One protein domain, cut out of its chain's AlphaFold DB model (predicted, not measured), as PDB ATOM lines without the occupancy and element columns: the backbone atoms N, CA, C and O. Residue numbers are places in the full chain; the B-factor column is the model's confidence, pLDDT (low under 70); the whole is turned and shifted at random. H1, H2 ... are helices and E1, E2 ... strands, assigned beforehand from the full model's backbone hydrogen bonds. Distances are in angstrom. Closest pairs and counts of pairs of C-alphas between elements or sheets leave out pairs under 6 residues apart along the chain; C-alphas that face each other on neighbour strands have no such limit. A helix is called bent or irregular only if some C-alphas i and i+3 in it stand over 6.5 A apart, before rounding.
ATOM      1  N   ARG A   4       8.377  30.751  25.195       82.31
ATOM      2  CA  ARG A   4       7.122  30.757  24.441       82.31
ATOM      3  C   ARG A   4       7.325  30.605  22.930       82.31
ATOM      4  O   ARG A   4       6.382  30.175  22.284       82.31
ATOM      5  N   ASP A   5       8.521  30.906  22.424       88.44
ATOM      6  CA  ASP A   5       8.855  30.855  20.997       88.44
ATOM      7  C   ASP A   5       9.295  29.442  20.559       88.44
ATOM      8  O   ASP A   5       9.571  29.213  19.387       88.44
ATOM      9  N   ILE A   6       9.388  28.480  21.489       87.06
ATOM     10  CA  ILE A   6       9.673  27.080  21.158       87.06
ATOM     11  C   ILE A   6       8.418  26.457  20.540       87.06
ATOM     12  O   ILE A   6       7.420  26.223  21.230       87.06
ATOM     13  N   GLU A   7       8.496  26.148  19.248       90.25
ATOM     14  CA  GLU A   7       7.458  25.412  18.530       90.25
ATOM     15  C   GLU A   7       7.240  24.020  19.125       90.25
ATOM     16  O   GLU A   7       8.201  23.305  19.426       90.25
ATOM     17  N   ASP A   8       5.965  23.653  19.285       89.62
ATOM     18  CA  ASP A   8       5.503  22.366  19.824       89.62
ATOM     19  C   ASP A   8       6.220  21.937  21.123       89.62
ATOM     20  O   ASP A   8       6.519  20.766  21.359       89.62
ATOM     21  N   LYS A   9       6.508  22.903  22.006       88.69
ATOM     22  CA  LYS A   9       7.147  22.652  23.313       88.69
ATOM     23  C   LYS A   9       6.399  21.628  24.168       88.69
ATOM     24  O   LYS A   9       7.009  20.934  24.978       88.69
ATOM     25  N   ASP A  10       5.090  21.521  23.977       88.31
ATOM     26  CA  ASP A  10       4.248  20.569  24.685       88.31
ATOM     27  C   ASP A  10       4.646  19.127  24.347       88.31
ATOM     28  O   ASP A  10       4.851  18.326  25.256       88.31
ATOM     29  N   SER A  11       4.841  18.805  23.064       90.69
ATOM     30  CA  SER A  11       5.284  17.469  22.646       90.69
ATOM     31  C   SER A  11       6.798  17.286  22.756       90.69
ATOM     32  O   SER A  11       7.259  16.185  23.031       90.69
ATOM     33  N   ARG A  12       7.584  18.348  22.544       91.38
ATOM     34  CA  ARG A  12       9.054  18.266  22.470       91.38
ATOM     35  C   ARG A  12       9.763  18.371  23.816       91.38
ATOM     36  O   ARG A  12      10.883  17.889  23.939       91.38
ATOM     37  N   VAL A  13       9.152  19.033  24.795       91.12
ATOM     38  CA  VAL A  13       9.774  19.313  26.097       91.12
ATOM     39  C   VAL A  13       8.942  18.722  27.224       91.12
ATOM     40  O   VAL A  13       9.449  17.923  28.004       91.12
ATOM     41  N   TYR A  14       7.665  19.091  27.322       93.38
ATOM     42  CA  TYR A  14       6.853  18.712  28.479       93.38
ATOM     43  C   TYR A  14       6.495  17.229  28.492       93.38
ATOM     44  O   TYR A  14       6.716  16.574  29.509       93.38
ATOM     45  N   LEU A  15       5.989  16.688  27.381       93.62
ATOM     46  CA  LEU A  15       5.543  15.298  27.313       93.62
ATOM     47  C   LEU A  15       6.660  14.292  27.667       93.62
ATOM     48  O   LEU A  15       6.430  13.494  28.575       93.62
ATOM     49  N   PRO A  16       7.883  14.363  27.095       94.56
ATOM     50  CA  PRO A  16       8.966  13.446  27.460       94.56
ATOM     51  C   PRO A  16       9.350  13.520  28.942       94.56
ATOM     52  O   PRO A  16       9.624  12.495  29.566       94.56
ATOM     53  N   ILE A  17       9.335  14.721  29.535       94.94
ATOM     54  CA  ILE A  17       9.624  14.909  30.964       94.94
ATOM     55  C   ILE A  17       8.531  14.272  31.822       94.94
ATOM     56  O   ILE A  17       8.839  13.604  32.807       94.94
ATOM     57  N   LEU A  18       7.258  14.449  31.459       95.94
ATOM     58  CA  LEU A  18       6.145  13.838  32.182       95.94
ATOM     59  C   LEU A  18       6.143  12.312  32.058       95.94
ATOM     60  O   LEU A  18       5.851  11.632  33.039       95.94
ATOM     61  N   GLU A  19       6.489  11.768  30.893       95.75
ATOM     62  CA  GLU A  19       6.630  10.324  30.692       95.75
ATOM     63  C   GLU A  19       7.780   9.751  31.522       95.75
ATOM     64  O   GLU A  19       7.608   8.725  32.181       95.75
ATOM     65  N   ALA A  20       8.934  10.425  31.541       96.56
ATOM     66  CA  ALA A  20      10.070  10.035  32.370       96.56
ATOM     67  C   ALA A  20       9.729  10.110  33.865       96.56
ATOM     68  O   ALA A  20       9.987   9.161  34.603       96.56
ATOM     69  N   PHE A  21       9.081  11.192  34.303       96.31
ATOM     70  CA  PHE A  21       8.630  11.356  35.683       96.31
ATOM     71  C   PHE A  21       7.610  10.279  36.074       96.31
ATOM     72  O   PHE A  21       7.742   9.673  37.131       96.31
ATOM     73  N   SER A  22       6.643   9.965  35.206       95.94
ATOM     74  CA  SER A  22       5.665   8.890  35.425       95.94
ATOM     75  C   SER A  22       6.333   7.523  35.606       95.94
ATOM     76  O   SER A  22       6.039   6.812  36.570       95.94
ATOM     77  N   LYS A  23       7.282   7.175  34.725       97.06
ATOM     78  CA  LYS A  23       8.060   5.928  34.826       97.06
ATOM     79  C   LYS A  23       8.863   5.868  36.123       97.06
ATOM     80  O   LYS A  23       8.895   4.827  36.773       97.06
ATOM     81  N   GLU A  24       9.467   6.982  36.526       97.62
ATOM     82  CA  GLU A  24      10.241   7.053  37.764       97.62
ATOM     83  C   GLU A  24       9.361   6.896  39.009       97.62
ATOM     84  O   GLU A  24       9.718   6.153  39.919       97.62
ATOM     85  N   LEU A  25       8.172   7.506  39.036       96.94
ATOM     86  CA  LEU A  25       7.207   7.291  40.119       96.94
ATOM     87  C   LEU A  25       6.818   5.815  40.240       96.94
ATOM     88  O   LEU A  25       6.765   5.283  41.347       96.94
ATOM     89  N   GLN A  26       6.563   5.146  39.113       95.38
ATOM     90  CA  GLN A  26       6.234   3.720  39.096       95.38
ATOM     91  C   GLN A  26       7.396   2.870  39.618       95.38
ATOM     92  O   GLN A  26       7.174   1.997  40.454       95.38
ATOM     93  N   ARG A  27       8.632   3.161  39.195       97.69
ATOM     94  CA  ARG A  27       9.837   2.486  39.693       97.69
ATOM     95  C   ARG A  27      10.006   2.671  41.204       97.69
ATOM     96  O   ARG A  27      10.170   1.692  41.920       97.69
ATOM     97  N   LEU A  28       9.889   3.900  41.708       97.81
ATOM     98  CA  LEU A  28      10.019   4.194  43.140       97.81
ATOM     99  C   LEU A  28       8.912   3.537  43.980       97.81
ATOM    100  O   LEU A  28       9.179   3.088  45.094       97.81
ATOM    101  N   CYS A  29       7.695   3.423  43.445       95.81
ATOM    102  CA  CYS A  29       6.625   2.644  44.071       95.81
ATOM    103  C   CYS A  29       6.953   1.146  44.148       95.81
ATOM    104  O   CYS A  29       6.571   0.507  45.124       95.81
ATOM    105  N   LEU A  30       7.643   0.573  43.158       95.88
ATOM    106  CA  LEU A  30       8.068  -0.832  43.202       95.88
ATOM    107  C   LEU A  30       9.199  -1.042  44.217       95.88
ATOM    108  O   LEU A  30       9.119  -1.954  45.039       95.88
ATOM    109  N   ASP A  31      10.204  -0.168  44.199       97.94
ATOM    110  CA  ASP A  31      11.419  -0.320  45.008       97.94
ATOM    111  C   ASP A  31      11.184  -0.027  46.499       97.94
ATOM    112  O   ASP A  31      11.772  -0.669  47.367       97.94
ATOM    113  N   TYR A  32      10.323   0.949  46.807       97.69
ATOM    114  CA  TYR A  32      10.137   1.467  48.168       97.69
ATOM    115  C   TYR A  32       8.699   1.374  48.684       97.69
ATOM    116  O   TYR A  32       8.450   1.751  49.832       97.69
ATOM    117  N   GLN A  33       7.763   0.888  47.865       95.00
ATOM    118  CA  GLN A  33       6.381   0.603  48.254       95.00
ATOM    119  C   GLN A  33       5.710   1.785  48.978       95.00
ATOM    120  O   GLN A  33       5.738   2.927  48.509       95.00
ATOM    121  N   ASP A  34       5.093   1.520  50.128       96.12
ATOM    122  CA  ASP A  34       4.319   2.493  50.889       96.12
ATOM    123  C   ASP A  34       5.176   3.626  51.465       96.12
ATOM    124  O   ASP A  34       4.690   4.749  51.619       96.12
ATOM    125  N   LYS A  35       6.458   3.368  51.754       97.75
ATOM    126  CA  LYS A  35       7.383   4.370  52.292       97.75
ATOM    127  C   LYS A  35       7.546   5.538  51.327       97.75
ATOM    128  O   LYS A  35       7.467   6.690  51.756       97.75
ATOM    129  N   PHE A  36       7.741   5.260  50.037       97.75
ATOM    130  CA  PHE A  36       7.856   6.314  49.030       97.75
ATOM    131  C   PHE A  36       6.555   7.105  48.893       97.75
ATOM    132  O   PHE A  36       6.585   8.333  48.934       97.75
ATOM    133  N   VAL A  37       5.412   6.418  48.802       97.44
ATOM    134  CA  VAL A  37       4.108   7.075  48.622       97.44
ATOM    135  C   VAL A  37       3.789   8.007  49.790       97.44
ATOM    136  O   VAL A  37       3.385   9.148  49.565       97.44
ATOM    137  N   LYS A  38       4.034   7.566  51.030       95.75
ATOM    138  CA  LYS A  38       3.825   8.384  52.232       95.75
ATOM    139  C   LYS A  38       4.689   9.643  52.222       95.75
ATOM    140  O   LYS A  38       4.173  10.730  52.478       95.75
ATOM    141  N   LEU A  39       5.977   9.508  51.897       96.44
ATOM    142  CA  LEU A  39       6.912  10.636  51.837       96.44
ATOM    143  C   LEU A  39       6.560  11.611  50.712       96.44
ATOM    144  O   LEU A  39       6.537  12.818  50.939       96.44
ATOM    145  N   LEU A  40       6.230  11.104  49.521       96.25
ATOM    146  CA  LEU A  40       5.795  11.928  48.397       96.25
ATOM    147  C   LEU A  40       4.521  12.703  48.750       96.25
ATOM    148  O   LEU A  40       4.460  13.912  48.546       96.25
ATOM    149  N   PHE A  41       3.514  12.030  49.309       95.44
ATOM    150  CA  PHE A  41       2.251  12.668  49.670       95.44
ATOM    151  C   PHE A  41       2.445  13.752  50.740       95.44
ATOM    152  O   PHE A  41       1.930  14.859  50.593       95.44
ATOM    153  N   GLN A  42       3.242  13.475  51.779       94.00
ATOM    154  CA  GLN A  42       3.610  14.469  52.795       94.00
ATOM    155  C   GLN A  42       4.386  15.646  52.206       94.00
ATOM    156  O   GLN A  42       4.135  16.783  52.587       94.00
ATOM    157  N   TYR A  43       5.300  15.402  51.265       94.38
ATOM    158  CA  TYR A  43       6.034  16.471  50.591       94.38
ATOM    159  C   TYR A  43       5.094  17.405  49.814       94.38
ATOM    160  O   TYR A  43       5.298  18.615  49.804       94.38
ATOM    161  N   ILE A  44       4.042  16.858  49.195       94.31
ATOM    162  CA  ILE A  44       3.080  17.640  48.409       94.31
ATOM    163  C   ILE A  44       2.111  18.428  49.303       94.31
ATOM    164  O   ILE A  44       1.803  19.579  48.999       94.31
ATOM    165  N   ILE A  45       1.596  17.817  50.377       92.00
ATOM    166  CA  ILE A  45       0.561  18.425  51.237       92.00
ATOM    167  C   ILE A  45       1.146  19.259  52.377       92.00
ATOM    168  O   ILE A  45       0.498  20.192  52.851       92.00
ATOM    169  N   GLY A  46       2.368  18.948  52.795       91.81
ATOM    170  CA  GLY A  46       3.000  19.475  53.995       91.81
ATOM    171  C   GLY A  46       2.918  18.505  55.177       91.81
ATOM    172  O   GLY A  46       2.197  17.507  55.162       91.81
ATOM    173  N   SER A  47       3.689  18.811  56.219       89.25
ATOM    174  CA  SER A  47       3.833  17.966  57.417       89.25
ATOM    175  C   SER A  47       2.993  18.427  58.613       89.25
ATOM    176  O   SER A  47       2.944  17.735  59.629       89.25
ATOM    177  N   TYR A  48       2.350  19.589  58.503       93.56
ATOM    178  CA  TYR A  48       1.609  20.225  59.589       93.56
ATOM    179  C   TYR A  48       0.115  20.215  59.320       93.56
ATOM    180  O   TYR A  48      -0.319  20.211  58.170       93.56
ATOM    181  N   ASP A  49      -0.656  20.261  60.398       95.81
ATOM    182  CA  ASP A  49      -2.104  20.340  60.310       95.81
ATOM    183  C   ASP A  49      -2.528  21.784  60.023       95.81
ATOM    184  O   ASP A  49      -1.984  22.724  60.604       95.81
ATOM    185  N   PHE A  50      -3.507  21.984  59.140       96.31
ATOM    186  CA  PHE A  50      -3.986  23.322  58.791       96.31
ATOM    187  C   PHE A  50      -5.460  23.344  58.385       96.31
ATOM    188  O   PHE A  50      -6.028  22.354  57.928       96.31
ATOM    189  N   TYR A  51      -6.087  24.514  58.500       96.44
ATOM    190  CA  TYR A  51      -7.376  24.772  57.865       96.44
ATOM    191  C   TYR A  51      -7.161  25.462  56.524       96.44
ATOM    192  O   TYR A  51      -6.499  26.497  56.446       96.44
ATOM    193  N   LYS A  52      -7.767  24.928  55.466       95.12
ATOM    194  CA  LYS A  52      -7.877  25.625  54.187       95.12
ATOM    195  C   LYS A  52      -9.213  26.354  54.144       95.12
ATOM    196  O   LYS A  52     -10.265  25.718  54.100       95.12
ATOM    197  N   ILE A  53      -9.158  27.680  54.138       95.75
ATOM    198  CA  ILE A  53     -10.336  28.544  54.059       95.75
ATOM    199  C   ILE A  53     -10.459  29.065  52.629       95.75
ATOM    200  O   ILE A  53      -9.494  29.558  52.050       95.75
ATOM    201  N   MET A  54     -11.644  28.929  52.044       94.56
ATOM    202  CA  MET A  54     -11.941  29.368  50.683       94.56
ATOM    203  C   MET A  54     -13.278  30.095  50.659       94.56
ATOM    204  O   MET A  54     -14.201  29.719  51.376       94.56
ATOM    205  N   ILE A  55     -13.407  31.104  49.802       94.94
ATOM    206  CA  ILE A  55     -14.694  31.738  49.515       94.94
ATOM    207  C   ILE A  55     -15.195  31.166  48.192       94.94
ATOM    208  O   ILE A  55     -14.562  31.358  47.154       94.94
ATOM    209  N   ASP A  56     -16.319  30.457  48.226       92.12
ATOM    210  CA  ASP A  56     -17.003  30.008  47.020       92.12
ATOM    211  C   ASP A  56     -17.962  31.096  46.537       92.12
ATOM    212  O   ASP A  56     -18.960  31.424  47.186       92.12
ATOM    213  N   THR A  57     -17.626  31.664  45.384       92.00
ATOM    214  CA  THR A  57     -18.385  32.722  44.713       92.00
ATOM    215  C   THR A  57     -19.177  32.210  43.512       92.00
ATOM    216  O   THR A  57     -19.823  33.005  42.833       92.00
ATOM    217  N   ARG A  58     -19.141  30.901  43.225       87.44
ATOM    218  CA  ARG A  58     -19.796  30.315  42.043       87.44
ATOM    219  C   ARG A  58     -21.307  30.182  42.216       87.44
ATOM    220  O   ARG A  58     -22.036  30.161  41.230       87.44
ATOM    221  N   SER A  59     -21.789  30.074  43.454       81.69
ATOM    222  CA  SER A  59     -23.219  30.046  43.770       81.69
ATOM    223  C   SER A  59     -23.782  31.450  44.001       81.69
ATOM    224  O   SER A  59     -23.079  32.329  44.492       81.69
ATOM    225  N   LYS A  60     -25.086  31.638  43.723       84.69
ATOM    226  CA  LYS A  60     -25.811  32.897  44.007       84.69
ATOM    227  C   LYS A  60     -25.619  33.358  45.456       84.69
ATOM    228  O   LYS A  60     -25.347  34.528  45.694       84.69
ATOM    229  N   GLN A  61     -25.714  32.423  46.405       90.00
ATOM    230  CA  GLN A  61     -25.315  32.655  47.790       90.00
ATOM    231  C   GLN A  61     -23.819  32.385  47.932       90.00
ATOM    232  O   GLN A  61     -23.401  31.238  47.755       90.00
ATOM    233  N   LYS A  62     -23.024  33.403  48.273       93.31
ATOM    234  CA  LYS A  62     -21.598  33.220  48.583       93.31
ATOM    235  C   LYS A  62     -21.443  32.405  49.864       93.31
ATOM    236  O   LYS A  62     -22.258  32.522  50.782       93.31
ATOM    237  N   ARG A  63     -20.411  31.566  49.932       95.25
ATOM    238  CA  ARG A  63     -20.155  30.707  51.100       95.25
ATOM    239  C   ARG A  63     -18.679  30.700  51.450       95.25
ATOM    240  O   ARG A  63     -17.835  30.665  50.560       95.25
ATOM    241  N   VAL A  64     -18.375  30.656  52.737       95.88
ATOM    242  CA  VAL A  64     -17.042  30.312  53.232       95.88
ATOM    243  C   VAL A  64     -16.985  28.799  53.407       95.88
ATOM    244  O   VAL A  64     -17.835  28.215  54.076       95.88
ATOM    245  N   ILE A  65     -15.995  28.163  52.794       95.19
ATOM    246  CA  ILE A  65     -15.696  26.742  52.926       95.19
ATOM    247  C   ILE A  65     -14.449  26.608  53.796       95.19
ATOM    248  O   ILE A  65     -13.392  27.132  53.447       95.19
ATOM    249  N   ILE A  66     -14.565  25.879  54.903       95.81
ATOM    250  CA  ILE A  66     -13.454  25.553  55.798       95.81
ATOM    251  C   ILE A  66     -13.185  24.057  55.682       95.81
ATOM    252  O   ILE A  66     -14.021  23.243  56.068       95.81
ATOM    253  N   GLN A  67     -12.019  23.695  55.156       95.94
ATOM    254  CA  GLN A  67     -11.566  22.311  55.055       95.94
ATOM    255  C   GLN A  67     -10.478  22.044  56.091       95.94
ATOM    256  O   GLN A  67      -9.506  22.791  56.177       95.94
ATOM    257  N   SER A  68     -10.637  20.976  56.867       96.25
ATOM    258  CA  SER A  68      -9.696  20.604  57.927       96.25
ATOM    259  C   SER A  68      -8.681  19.591  57.423       96.25
ATOM    260  O   SER A  68      -9.067  18.445  57.216       96.25
ATOM    261  N   PHE A  69      -7.421  20.007  57.246       95.19
ATOM    262  CA  PHE A  69      -6.278  19.160  56.902       95.19
ATOM    263  C   PHE A  69      -5.569  18.679  58.167       95.19
ATOM    264  O   PHE A  69      -4.603  19.283  58.617       95.19
ATOM    265  N   ASN A  70      -6.093  17.604  58.764       95.31
ATOM    266  CA  ASN A  70      -5.709  17.131  60.096       95.31
ATOM    267  C   ASN A  70      -4.835  15.862  60.012       95.31
ATOM    268  O   ASN A  70      -5.325  14.747  60.191       95.31
ATOM    269  N   LEU A  71      -3.550  15.997  59.674       91.94
ATOM    270  CA  LEU A  71      -2.645  14.856  59.478       91.94
ATOM    271  C   LEU A  71      -2.213  14.232  60.815       91.94
ATOM    272  O   LEU A  71      -2.135  13.009  60.944       91.94
ATOM    273  N   ASN A  72      -1.953  15.060  61.822       93.38
ATOM    274  CA  ASN A  72      -1.420  14.675  63.122       93.38
ATOM    275  C   ASN A  72      -2.511  14.566  64.190       93.38
ATOM    276  O   ASN A  72      -2.343  13.788  65.133       93.38
ATOM    277  N   GLY A  73      -3.657  15.218  63.995       95.12
ATOM    278  CA  GLY A  73      -4.793  15.178  64.914       95.12
ATOM    279  C   GLY A  73      -4.857  16.390  65.841       95.12
ATOM    280  O   GLY A  73      -5.524  16.304  66.867       95.12
ATOM    281  N   THR A  74      -4.156  17.486  65.534       96.19
ATOM    282  CA  THR A  74      -4.035  18.645  66.433       96.19
ATOM    283  C   THR A  74      -5.112  19.707  66.211       96.19
ATOM    284  O   THR A  74      -5.188  20.667  66.974       96.19
ATOM    285  N   LEU A  75      -5.940  19.577  65.168       96.38
ATOM    286  CA  LEU A  75      -7.019  20.532  64.887       96.38
ATOM    287  C   LEU A  75      -8.247  20.277  65.767       96.38
ATOM    288  O   LEU A  75      -8.674  19.137  65.933       96.38
ATOM    289  N   GLY A  76      -8.862  21.354  66.267       94.19
ATOM    290  CA  GLY A  76     -10.099  21.293  67.060       94.19
ATOM    291  C   GLY A  76     -11.365  20.928  66.267       94.19
ATOM    292  O   GLY A  76     -12.372  20.562  66.864       94.19
ATOM    293  N   TYR A  77     -11.331  21.010  64.934       92.50
ATOM    294  CA  TYR A  77     -12.424  20.611  64.047       92.50
ATOM    295  C   TYR A  77     -11.922  19.670  62.949       92.50
ATOM    296  O   TYR A  77     -10.890  19.922  62.327       92.50
ATOM    297  N   GLY A  78     -12.695  18.621  62.657       91.56
ATOM    298  CA  GLY A  78     -12.363  17.588  61.671       91.56
ATOM    299  C   GLY A  78     -11.660  16.372  62.280       91.56
ATOM    300  O   GLY A  78     -11.208  16.392  63.420       91.56
ATOM    301  N   ARG A  79     -11.586  15.279  61.517       91.75
ATOM    302  CA  ARG A  79     -10.982  14.011  61.963       91.75
ATOM    303  C   ARG A  79      -9.539  13.887  61.504       91.75
ATOM    304  O   ARG A  79      -9.229  14.339  60.406       91.75
ATOM    305  N   LYS A  80      -8.705  13.200  62.290       94.50
ATOM    306  CA  LYS A  80      -7.358  12.811  61.864       94.50
ATOM    307  C   LYS A  80      -7.421  11.936  60.612       94.50
ATOM    308  O   LYS A  80      -8.238  11.014  60.540       94.50
ATOM    309  N   TRP A  81      -6.560  12.214  59.645       89.88
ATOM    310  CA  TRP A  81      -6.480  11.477  58.389       89.88
ATOM    311  C   TRP A  81      -5.452  10.358  58.425       89.88
ATOM    312  O   TRP A  81      -4.478  10.390  59.176       89.88
ATOM    313  N   LYS A  82      -5.641   9.393  57.531       92.31
ATOM    314  CA  LYS A  82      -4.614   8.444  57.122       92.31
ATOM    315  C   LYS A  82      -3.969   8.939  55.832       92.31
ATOM    316  O   LYS A  82      -4.659   9.306  54.882       92.31
ATOM    317  N   ILE A  83      -2.640   8.953  55.820       93.69
ATOM    318  CA  ILE A  83      -1.853   9.220  54.614       93.69
ATOM    319  C   ILE A  83      -1.968   7.992  53.700       93.69
ATOM    320  O   ILE A  83      -1.800   6.875  54.203       93.69
ATOM    321  N   PRO A  84      -2.243   8.168  52.394       95.44
ATOM    322  CA  PRO A  84      -2.385   7.048  51.475       95.44
ATOM    323  C   PRO A  84      -1.087   6.242  51.376       95.44
ATOM    324  O   PRO A  84       0.014   6.795  51.432       95.44
ATOM    325  N   SER A  85      -1.225   4.927  51.211       96.06
ATOM    326  CA  SER A  85      -0.085   4.011  51.125       96.06
ATOM    327  C   SER A  85       0.248   3.598  49.696       96.06
ATOM    328  O   SER A  85       1.343   3.100  49.448       96.06
ATOM    329  N   LYS A  86      -0.663   3.827  48.742       96.69
ATOM    330  CA  LYS A  86      -0.462   3.472  47.334       96.69
ATOM    331  C   LYS A  86      -0.875   4.581  46.381       96.69
ATOM    332  O   LYS A  86      -1.843   5.310  46.612       96.69
ATOM    333  N   ILE A  87      -0.150   4.639  45.270       97.62
ATOM    334  CA  ILE A  87      -0.591   5.291  44.041       97.62
ATOM    335  C   ILE A  87      -1.383   4.252  43.244       97.62
ATOM    336  O   ILE A  87      -0.872   3.176  42.947       97.62
ATOM    337  N   LEU A  88      -2.633   4.572  42.924       96.69
ATOM    338  CA  LEU A  88      -3.531   3.723  42.143       96.69
ATOM    339  C   LEU A  88      -3.329   3.926  40.640       96.69
ATOM    340  O   LEU A  88      -3.434   2.978  39.868       96.69
ATOM    341  N   SER A  89      -3.046   5.158  40.215       95.69
ATOM    342  CA  SER A  89      -2.735   5.450  38.818       95.69
ATOM    343  C   SER A  89      -1.925   6.730  38.656       95.69
ATOM    344  O   SER A  89      -1.990   7.655  39.470       95.69
ATOM    345  N   VAL A  90      -1.162   6.769  37.566       96.00
ATOM    346  CA  VAL A  90      -0.410   7.932  37.096       96.00
ATOM    347  C   VAL A  90      -0.716   8.074  35.612       96.00
ATOM    348  O   VAL A  90      -0.431   7.160  34.840       96.00
ATOM    349  N   ALA A  91      -1.339   9.179  35.210       93.75
ATOM    350  CA  ALA A  91      -1.813   9.359  33.841       93.75
ATOM    351  C   ALA A  91      -1.546  10.772  33.328       93.75
ATOM    352  O   ALA A  91      -1.884  11.762  33.978       93.75
ATOM    353  N   ILE A  92      -0.973  10.872  32.130       93.31
ATOM    354  CA  ILE A  92      -0.876  12.141  31.405       93.31
ATOM    355  C   ILE A  92      -2.246  12.425  30.800       93.31
ATOM    356  O   ILE A  92      -2.866  11.540  30.208       93.31
ATOM    357  N   LYS A  93      -2.753  13.646  30.973       86.38
ATOM    358  CA  LYS A  93      -4.081  13.992  30.464       86.38
ATOM    359  C   LYS A  93      -4.040  13.978  28.924       86.38
ATOM    360  O   LYS A  93      -3.255  14.744  28.367       86.38
ATOM    361  N   PRO A  94      -4.898  13.201  28.230       76.12
ATOM    362  CA  PRO A  94      -4.823  13.047  26.770       76.12
ATOM    363  C   PRO A  94      -4.879  14.380  26.018       76.12
ATOM    364  O   PRO A  94      -4.160  14.604  25.052       76.12
ATOM    365  N   GLU A  95      -5.692  15.302  26.531       78.44
ATOM    366  CA  GLU A  95      -5.942  16.614  25.926       78.44
ATOM    367  C   GLU A  95      -4.959  17.702  26.391       78.44
ATOM    368  O   GLU A  95      -5.090  18.867  26.028       78.44
ATOM    369  N   SER A  96      -4.000  17.368  27.262       76.81
ATOM    370  CA  SER A  96      -3.084  18.333  27.878       76.81
ATOM    371  C   SER A  96      -1.721  17.680  28.096       76.81
ATOM    372  O   SER A  96      -1.446  17.125  29.158       76.81
ATOM    373  N   LYS A  97      -0.828  17.831  27.114       85.50
ATOM    374  CA  LYS A  97       0.547  17.286  27.109       85.50
ATOM    375  C   LYS A  97       1.491  17.886  28.168       85.50
ATOM    376  O   LYS A  97       2.669  17.563  28.215       85.50
ATOM    377  N   ASN A  98       0.975  18.754  29.037       93.38
ATOM    378  CA  ASN A  98       1.695  19.376  30.146       93.38
ATOM    379  C   ASN A  98       1.087  19.062  31.525       93.38
ATOM    380  O   ASN A  98       1.473  19.693  32.510       93.38
ATOM    381  N   LYS A  99       0.127  18.130  31.618       95.38
ATOM    382  CA  LYS A  99      -0.508  17.747  32.885       95.38
ATOM    383  C   LYS A  99      -0.414  16.253  33.146       95.38
ATOM    384  O   LYS A  99      -0.818  15.445  32.313       95.38
ATOM    385  N   LEU A 100       0.016  15.919  34.354       96.12
ATOM    386  CA  LEU A 100       0.009  14.577  34.917       96.12
ATOM    387  C   LEU A 100      -0.970  14.529  36.093       96.12
ATOM    388  O   LEU A 100      -0.938  15.402  36.955       96.12
ATOM    389  N   ILE A 101      -1.832  13.521  36.139       96.88
ATOM    390  CA  ILE A 101      -2.730  13.255  37.262       96.88
ATOM    391  C   ILE A 101      -2.224  12.024  38.004       96.88
ATOM    392  O   ILE A 101      -2.002  10.979  37.392       96.88
ATOM    393  N   ILE A 102      -2.075  12.150  39.320       97.31
ATOM    394  CA  ILE A 102      -1.758  11.042  40.220       97.31
ATOM    395  C   ILE A 102      -2.980  10.788  41.099       97.31
ATOM    396  O   ILE A 102      -3.458  11.699  41.779       97.31
ATOM    397  N   ILE A 103      -3.484   9.556  41.079       97.50
ATOM    398  CA  ILE A 103      -4.565   9.094  41.952       97.50
ATOM    399  C   ILE A 103      -3.948   8.223  43.039       97.50
ATOM    400  O   ILE A 103      -3.257   7.251  42.737       97.50
ATOM    401  N   PHE A 104      -4.213   8.556  44.296       97.19
ATOM    402  CA  PHE A 104      -3.798   7.775  45.455       97.19
ATOM    403  C   PHE A 104      -5.005   7.050  46.064       97.19
ATOM    404  O   PHE A 104      -6.158   7.312  45.710       97.19
ATOM    405  N   GLU A 105      -4.738   6.139  46.999       95.62
ATOM    406  CA  GLU A 105      -5.771   5.545  47.856       95.62
ATOM    407  C   GLU A 105      -6.634   6.605  48.561       95.62
ATOM    408  O   GLU A 105      -6.314   7.794  48.607       95.62
ATOM    409  N   ASP A 106      -7.770   6.168  49.104       93.00
ATOM    410  CA  ASP A 106      -8.714   7.000  49.855       93.00
ATOM    411  C   ASP A 106      -9.320   8.185  49.074       93.00
ATOM    412  O   ASP A 106      -9.917   9.081  49.673       93.00
ATOM    413  N   GLY A 107      -9.227   8.188  47.740       93.62
ATOM    414  CA  GLY A 107      -9.894   9.165  46.871       93.62
ATOM    415  C   GLY A 107      -9.119  10.465  46.643       93.62
ATOM    416  O   GLY A 107      -9.685  11.437  46.142       93.62
ATOM    417  N   TRP A 108      -7.834  10.507  46.992       95.88
ATOM    418  CA  TRP A 108      -6.975  11.644  46.670       95.88
ATOM    419  C   TRP A 108      -6.604  11.646  45.183       95.88
ATOM    420  O   TRP A 108      -6.108  10.656  44.652       95.88
ATOM    421  N   SER A 109      -6.785  12.782  44.514       97.06
ATOM    422  CA  SER A 109      -6.339  12.979  43.132       97.06
ATOM    423  C   SER A 109      -5.668  14.338  42.993       97.06
ATOM    424  O   SER A 109      -6.249  15.367  43.351       97.06
ATOM    425  N   ILE A 110      -4.430  14.343  42.497       96.94
ATOM    426  CA  ILE A 110      -3.571  15.526  42.425       96.94
ATOM    427  C   ILE A 110      -3.099  15.721  40.984       96.94
ATOM    428  O   ILE A 110      -2.576  14.804  40.352       96.94
ATOM    429  N   SER A 111      -3.277  16.934  40.469       96.88
ATOM    430  CA  SER A 111      -2.782  17.373  39.169       96.88
ATOM    431  C   SER A 111      -1.436  18.063  39.323       96.88
ATOM    432  O   SER A 111      -1.309  19.009  40.094       96.88
ATOM    433  N   PHE A 112      -0.486  17.666  38.489       96.56
ATOM    434  CA  PHE A 112       0.819  18.279  38.297       96.56
ATOM    435  C   PHE A 112       0.855  18.901  36.907       96.56
ATOM    436  O   PHE A 112       0.834  18.187  35.905       96.56
ATOM    437  N   ARG A 113       0.899  20.232  36.823       95.25
ATOM    438  CA  ARG A 113       1.077  20.953  35.559       95.25
ATOM    439  C   ARG A 113       2.513  21.442  35.441       95.25
ATOM    440  O   ARG A 113       2.914  22.344  36.176       95.25
ATOM    441  N   ILE A 114       3.264  20.893  34.494       94.56
ATOM    442  CA  ILE A 114       4.596  21.406  34.188       94.56
ATOM    443  C   ILE A 114       4.485  22.704  33.384       94.56
ATOM    444  O   ILE A 114       3.668  22.832  32.470       94.56
ATOM    445  N   HIS A 115       5.290  23.690  33.752       91.44
ATOM    446  CA  HIS A 115       5.418  24.949  33.032       91.44
ATOM    447  C   HIS A 115       6.831  25.501  33.202       91.44
ATOM    448  O   HIS A 115       7.506  25.198  34.187       91.44
ATOM    449  N   ASN A 116       7.279  26.330  32.259       88.12
ATOM    450  CA  ASN A 116       8.473  27.134  32.488       88.12
ATOM    451  C   ASN A 116       8.137  28.293  33.424       88.12
ATOM    452  O   ASN A 116       7.213  29.061  33.152       88.12
ATOM    453  N   ALA A 117       8.886  28.423  34.514       82.44
ATOM    454  CA  ALA A 117       8.720  29.519  35.464       82.44
ATOM    455  C   ALA A 117       9.469  30.794  35.030       82.44
ATOM    456  O   ALA A 117       9.412  31.806  35.726       82.44
ATOM    457  N   SER A 118      10.137  30.748  33.874       84.06
ATOM    458  CA  SER A 118      10.801  31.878  33.230       84.06
ATOM    459  C   SER A 118      10.205  32.195  31.862       84.06
ATOM    460  O   SER A 118       9.653  31.336  31.172       84.06
ATOM    461  N   SER A 119      10.337  33.447  31.432       79.56
ATOM    462  CA  SER A 119      10.021  33.825  30.054       79.56
ATOM    463  C   SER A 119      11.149  33.444  29.092       79.56
ATOM    464  O   SER A 119      10.879  33.145  27.928       79.56
ATOM    465  N   LYS A 120      12.402  33.417  29.560       81.31
ATOM    466  CA  LYS A 120      13.584  33.066  28.761       81.31
ATOM    467  C   LYS A 120      13.724  31.547  28.627       81.31
ATOM    468  O   LYS A 120      13.199  30.790  29.445       81.31
ATOM    469  N   VAL A 121      14.411  31.099  27.576       77.12
ATOM    470  CA  VAL A 121      14.797  29.687  27.436       77.12
ATOM    471  C   VAL A 121      15.916  29.388  28.433       77.12
ATOM    472  O   VAL A 121      17.074  29.704  28.183       77.12
ATOM    473  N   GLU A 122      15.550  28.804  29.566       82.88
ATOM    474  CA  GLU A 122      16.459  28.347  30.615       82.88
ATOM    475  C   GLU A 122      15.885  27.093  31.289       82.88
ATOM    476  O   GLU A 122      14.692  26.806  31.168       82.88
ATOM    477  N   ALA A 123      16.730  26.322  31.976       76.06
ATOM    478  CA  ALA A 123      16.343  25.075  32.636       76.06
ATOM    479  C   ALA A 123      15.577  25.337  33.949       76.06
ATOM    480  O   ALA A 123      16.039  24.995  35.033       76.06
ATOM    481  N   PHE A 124      14.409  25.976  33.854       85.69
ATOM    482  CA  PHE A 124      13.632  26.434  35.008       85.69
ATOM    483  C   PHE A 124      12.166  25.989  34.949       85.69
ATOM    484  O   PHE A 124      11.222  26.770  35.096       85.69
ATOM    485  N   LEU A 125      11.975  24.690  34.733       89.19
ATOM    486  CA  LEU A 125      10.661  24.060  34.755       89.19
ATOM    487  C   LEU A 125      10.189  23.828  36.191       89.19
ATOM    488  O   LEU A 125      10.973  23.469  37.069       89.19
ATOM    489  N   LYS A 126       8.888  24.008  36.426       92.44
ATOM    490  CA  LYS A 126       8.249  23.769  37.723       92.44
ATOM    491  C   LYS A 126       6.911  23.070  37.558       92.44
ATOM    492  O   LYS A 126       6.222  23.240  36.551       92.44
ATOM    493  N   PHE A 127       6.528  22.330  38.594       94.75
ATOM    494  CA  PHE A 127       5.171  21.829  38.737       94.75
ATOM    495  C   PHE A 127       4.310  22.838  39.492       94.75
ATOM    496  O   PHE A 127       4.637  23.249  40.600       94.75
ATOM    497  N   ASP A 128       3.191  23.206  38.881       94.56
ATOM    498  CA  ASP A 128       2.040  23.775  39.570       94.56
ATOM    499  C   ASP A 128       1.138  22.614  40.005       94.56
ATOM    500  O   ASP A 128       0.700  21.820  39.164       94.56
ATOM    501  N   ILE A 129       0.934  22.472  41.316       94.69
ATOM    502  CA  ILE A 129       0.297  21.304  41.928       94.69
ATOM    503  C   ILE A 129      -1.056  21.700  42.509       94.69
ATOM    504  O   ILE A 129      -1.157  22.632  43.305       94.69
ATOM    505  N   GLN A 130      -2.106  20.975  42.128       94.12
ATOM    506  CA  GLN A 130      -3.475  21.267  42.548       94.12
ATOM    507  C   GLN A 130      -4.246  19.989  42.858       94.12
ATOM    508  O   GLN A 130      -4.120  18.986  42.159       94.12
ATOM    509  N   PHE A 131      -5.111  20.040  43.868       93.62
ATOM    510  CA  PHE A 131      -6.091  18.981  44.084       93.62
ATOM    511  C   PHE A 131      -7.127  18.962  42.961       93.62
ATOM    512  O   PHE A 131      -7.730  19.986  42.647       93.62
ATOM    513  N   VAL A 132      -7.361  17.777  42.408       93.50
ATOM    514  CA  VAL A 132      -8.486  17.479  41.510       93.50
ATOM    515  C   VAL A 132      -9.613  16.819  42.296       93.50
ATOM    516  O   VAL A 132     -10.777  17.166  42.122       93.50
ATOM    517  N   GLY A 133      -9.252  15.899  43.190       93.75
ATOM    518  CA  GLY A 133     -10.162  15.198  44.085       93.75
ATOM    519  C   GLY A 133      -9.600  15.191  45.499       93.75
ATOM    520  O   GLY A 133      -8.408  14.950  45.705       93.75
ATOM    521  N   LEU A 134     -10.461  15.485  46.468       93.88
ATOM    522  CA  LEU A 134     -10.139  15.385  47.885       93.88
ATOM    523  C   LEU A 134     -10.697  14.074  48.427       93.88
ATOM    524  O   LEU A 134     -11.808  13.677  48.077       93.88
ATOM    525  N   SER A 135      -9.943  13.445  49.324       94.50
ATOM    526  CA  SER A 135     -10.432  12.284  50.058       94.50
ATOM    527  C   SER A 135     -11.689  12.623  50.859       94.50
ATOM    528  O   SER A 135     -11.818  13.720  51.405       94.50
ATOM    529  N   SER A 136     -12.574  11.642  51.039       91.88
ATOM    530  CA  SER A 136     -13.699  11.749  51.979       91.88
ATOM    531  C   SER A 136     -13.240  11.930  53.432       91.88
ATOM    532  O   SER A 136     -14.037  12.268  54.308       91.88
ATOM    533  N   GLN A 137     -11.953  11.715  53.725       93.31
ATOM    534  CA  GLN A 137     -11.338  12.029  55.012       93.31
ATOM    535  C   GLN A 137     -11.358  13.532  55.319       93.31
ATOM    536  O   GLN A 137     -11.481  13.894  56.493       93.31
ATOM    537  N   VAL A 138     -11.328  14.385  54.286       94.00
ATOM    538  CA  VAL A 138     -11.378  15.843  54.420       94.00
ATOM    539  C   VAL A 138     -12.763  16.293  54.864       94.00
ATOM    540  O   VAL A 138     -13.726  16.264  54.100       94.00
ATOM    541  N   VAL A 139     -12.853  16.754  56.108       94.62
ATOM    542  CA  VAL A 139     -14.085  17.340  56.639       94.62
ATOM    543  C   VAL A 139     -14.186  18.784  56.161       94.62
ATOM    544  O   VAL A 139     -13.218  19.542  56.246       94.62
ATOM    545  N   SER A 140     -15.364  19.149  55.658       94.12
ATOM    546  CA  SER A 140     -15.655  20.469  55.111       94.12
ATOM    547  C   SER A 140     -16.870  21.072  55.808       94.12
ATOM    548  O   SER A 140     -17.930  20.446  55.856       94.12
ATOM    549  N   HIS A 141     -16.724  22.292  56.315       93.81
ATOM    550  CA  HIS A 141     -17.821  23.099  56.836       93.81
ATOM    551  C   HIS A 141     -18.137  24.235  55.864       93.81
ATOM    552  O   HIS A 141     -17.221  24.854  55.320       93.81
ATOM    553  N   GLN A 142     -19.422  24.515  55.643       93.88
ATOM    554  CA  GLN A 142     -19.869  25.607  54.778       93.88
ATOM    555  C   GLN A 142     -20.677  26.611  55.587       93.88
ATOM    556  O   GLN A 142     -21.688  26.253  56.186       93.88
ATOM    557  N   ILE A 143     -20.254  27.868  55.549       94.31
ATOM    558  CA  ILE A 143     -20.926  28.982  56.211       94.31
ATOM    559  C   ILE A 143     -21.471  29.903  55.115       94.31
ATOM    560  O   ILE A 143     -20.678  30.440  54.336       94.31
ATOM    561  N   PRO A 144     -22.795  30.087  54.999       93.00
ATOM    562  CA  PRO A 144     -23.361  31.100  54.116       93.00
ATOM    563  C   PRO A 144     -22.870  32.488  54.535       93.00
ATOM    564  O   PRO A 144     -22.903  32.826  55.715       93.00
ATOM    565  N   MET A 145     -22.407  33.289  53.580       89.06
ATOM    566  CA  MET A 145     -22.136  34.702  53.842       89.06
ATOM    567  C   MET A 145     -23.470  35.439  53.850       89.06
ATOM    568  O   MET A 145     -24.234  35.250  52.907       89.06
TER     569      MET A 145
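What this domain is: This is residues 4 to 145 of the 146 residues of the protein "HaeIII restriction endonuclease" of Bartonella grahamii (UniProt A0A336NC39). A strongly twisted sheet, E3 to E6, is covered by the long arm H1a of one bent helix, whose shorter arm H1b folds back toward the sheet. A second, smaller sheet of E1, E2 and E7 makes a separate wing, so that the model has two lobes. The printed part has 142 residues, with one named helix and seven named strands in the order H1 E1 E2 E3 E4 E5 E6 E7; the sheets run E3 - E4 - E5 - E6 and E1 - E2 - E7, both antiparallel, and the class is mixed, helices and strands. The whole is only just loose, close to compact, with a radius of gyration of the C-alphas of 17.7 A and spans of 49 by 42 by 25 A.

Where its parts are: Start in the larger sheet at C-alpha 87, (-0.591, 5.291, 44.041), where E3, residues 87 to 92, begins. E4 holds residues 99 to 104, E5 residues 109 to 116 over 23.1 A, and E6 residues 125 to 133 over 24.5 A. Then find C-alpha 9 at (7.147, 22.652, 23.313), where H1, residues 9 to 45, begins. By its hydrogen bonds H1 was assigned as one helix, but it is bent: C-alphas 31 and 34 are 9.6 A apart. Its arms are H1a, residues 9 to 31, 31.9 A long, and H1b, residues 34 to 45, 16.4 A long. H1a is irregular, with C-alphas 12 and 15 6.7 A apart. In the smaller sheet look for E1, residues 50 to 56, E2, residues 63 to 69, and E7, residues 139 to 144, which ends at (-23.361, 31.100, 54.116).

How they stand to each other: E3, E4, E5 and E6 form a meander, each strand the antiparallel neighbour of the one before. Look for N 91 and O 101 at 2.9 A between E3 and E4, N 112 and O 100 at 2.8 A between E4 and E5, and N 111 and O 130 at 2.8 A between E5 and E6. H1a and this sheet make two layers, a helix on one face of a sheet. H1a runs along the strands, at 8 degrees to E4 on the local plane, and its height over the sheet is 8.5 A. Its closest C-alphas to E3 are Ser 22 and Val 90, 6.4 A. H1a and H1b only just touch, only at the corner, with 3 pairs of C-alphas within 8 A; the closest are Cys 29 and Phe 36, 6.3 A. Every O i to N i+4 pair is within hydrogen-bond range in H1b, and 15 of 19 in H1a. In the smaller sheet, inner strand E2 pairs with E1 through N 52 and O 67, 2.8 A, and with E7 through N 64 and O 143, 2.8 A. H1a is not on this sheet; E6 and E7 are apart.

The domain as a whole: The C-alphas of Glu 7 and Gly 76, the two farthest apart, are 51.8 A from each other. The printed part has no cut. The long link is E2 to E3, residues 70 to 86. Mean pLDDT of the printed part is 92.8, and no printed residue is under 70.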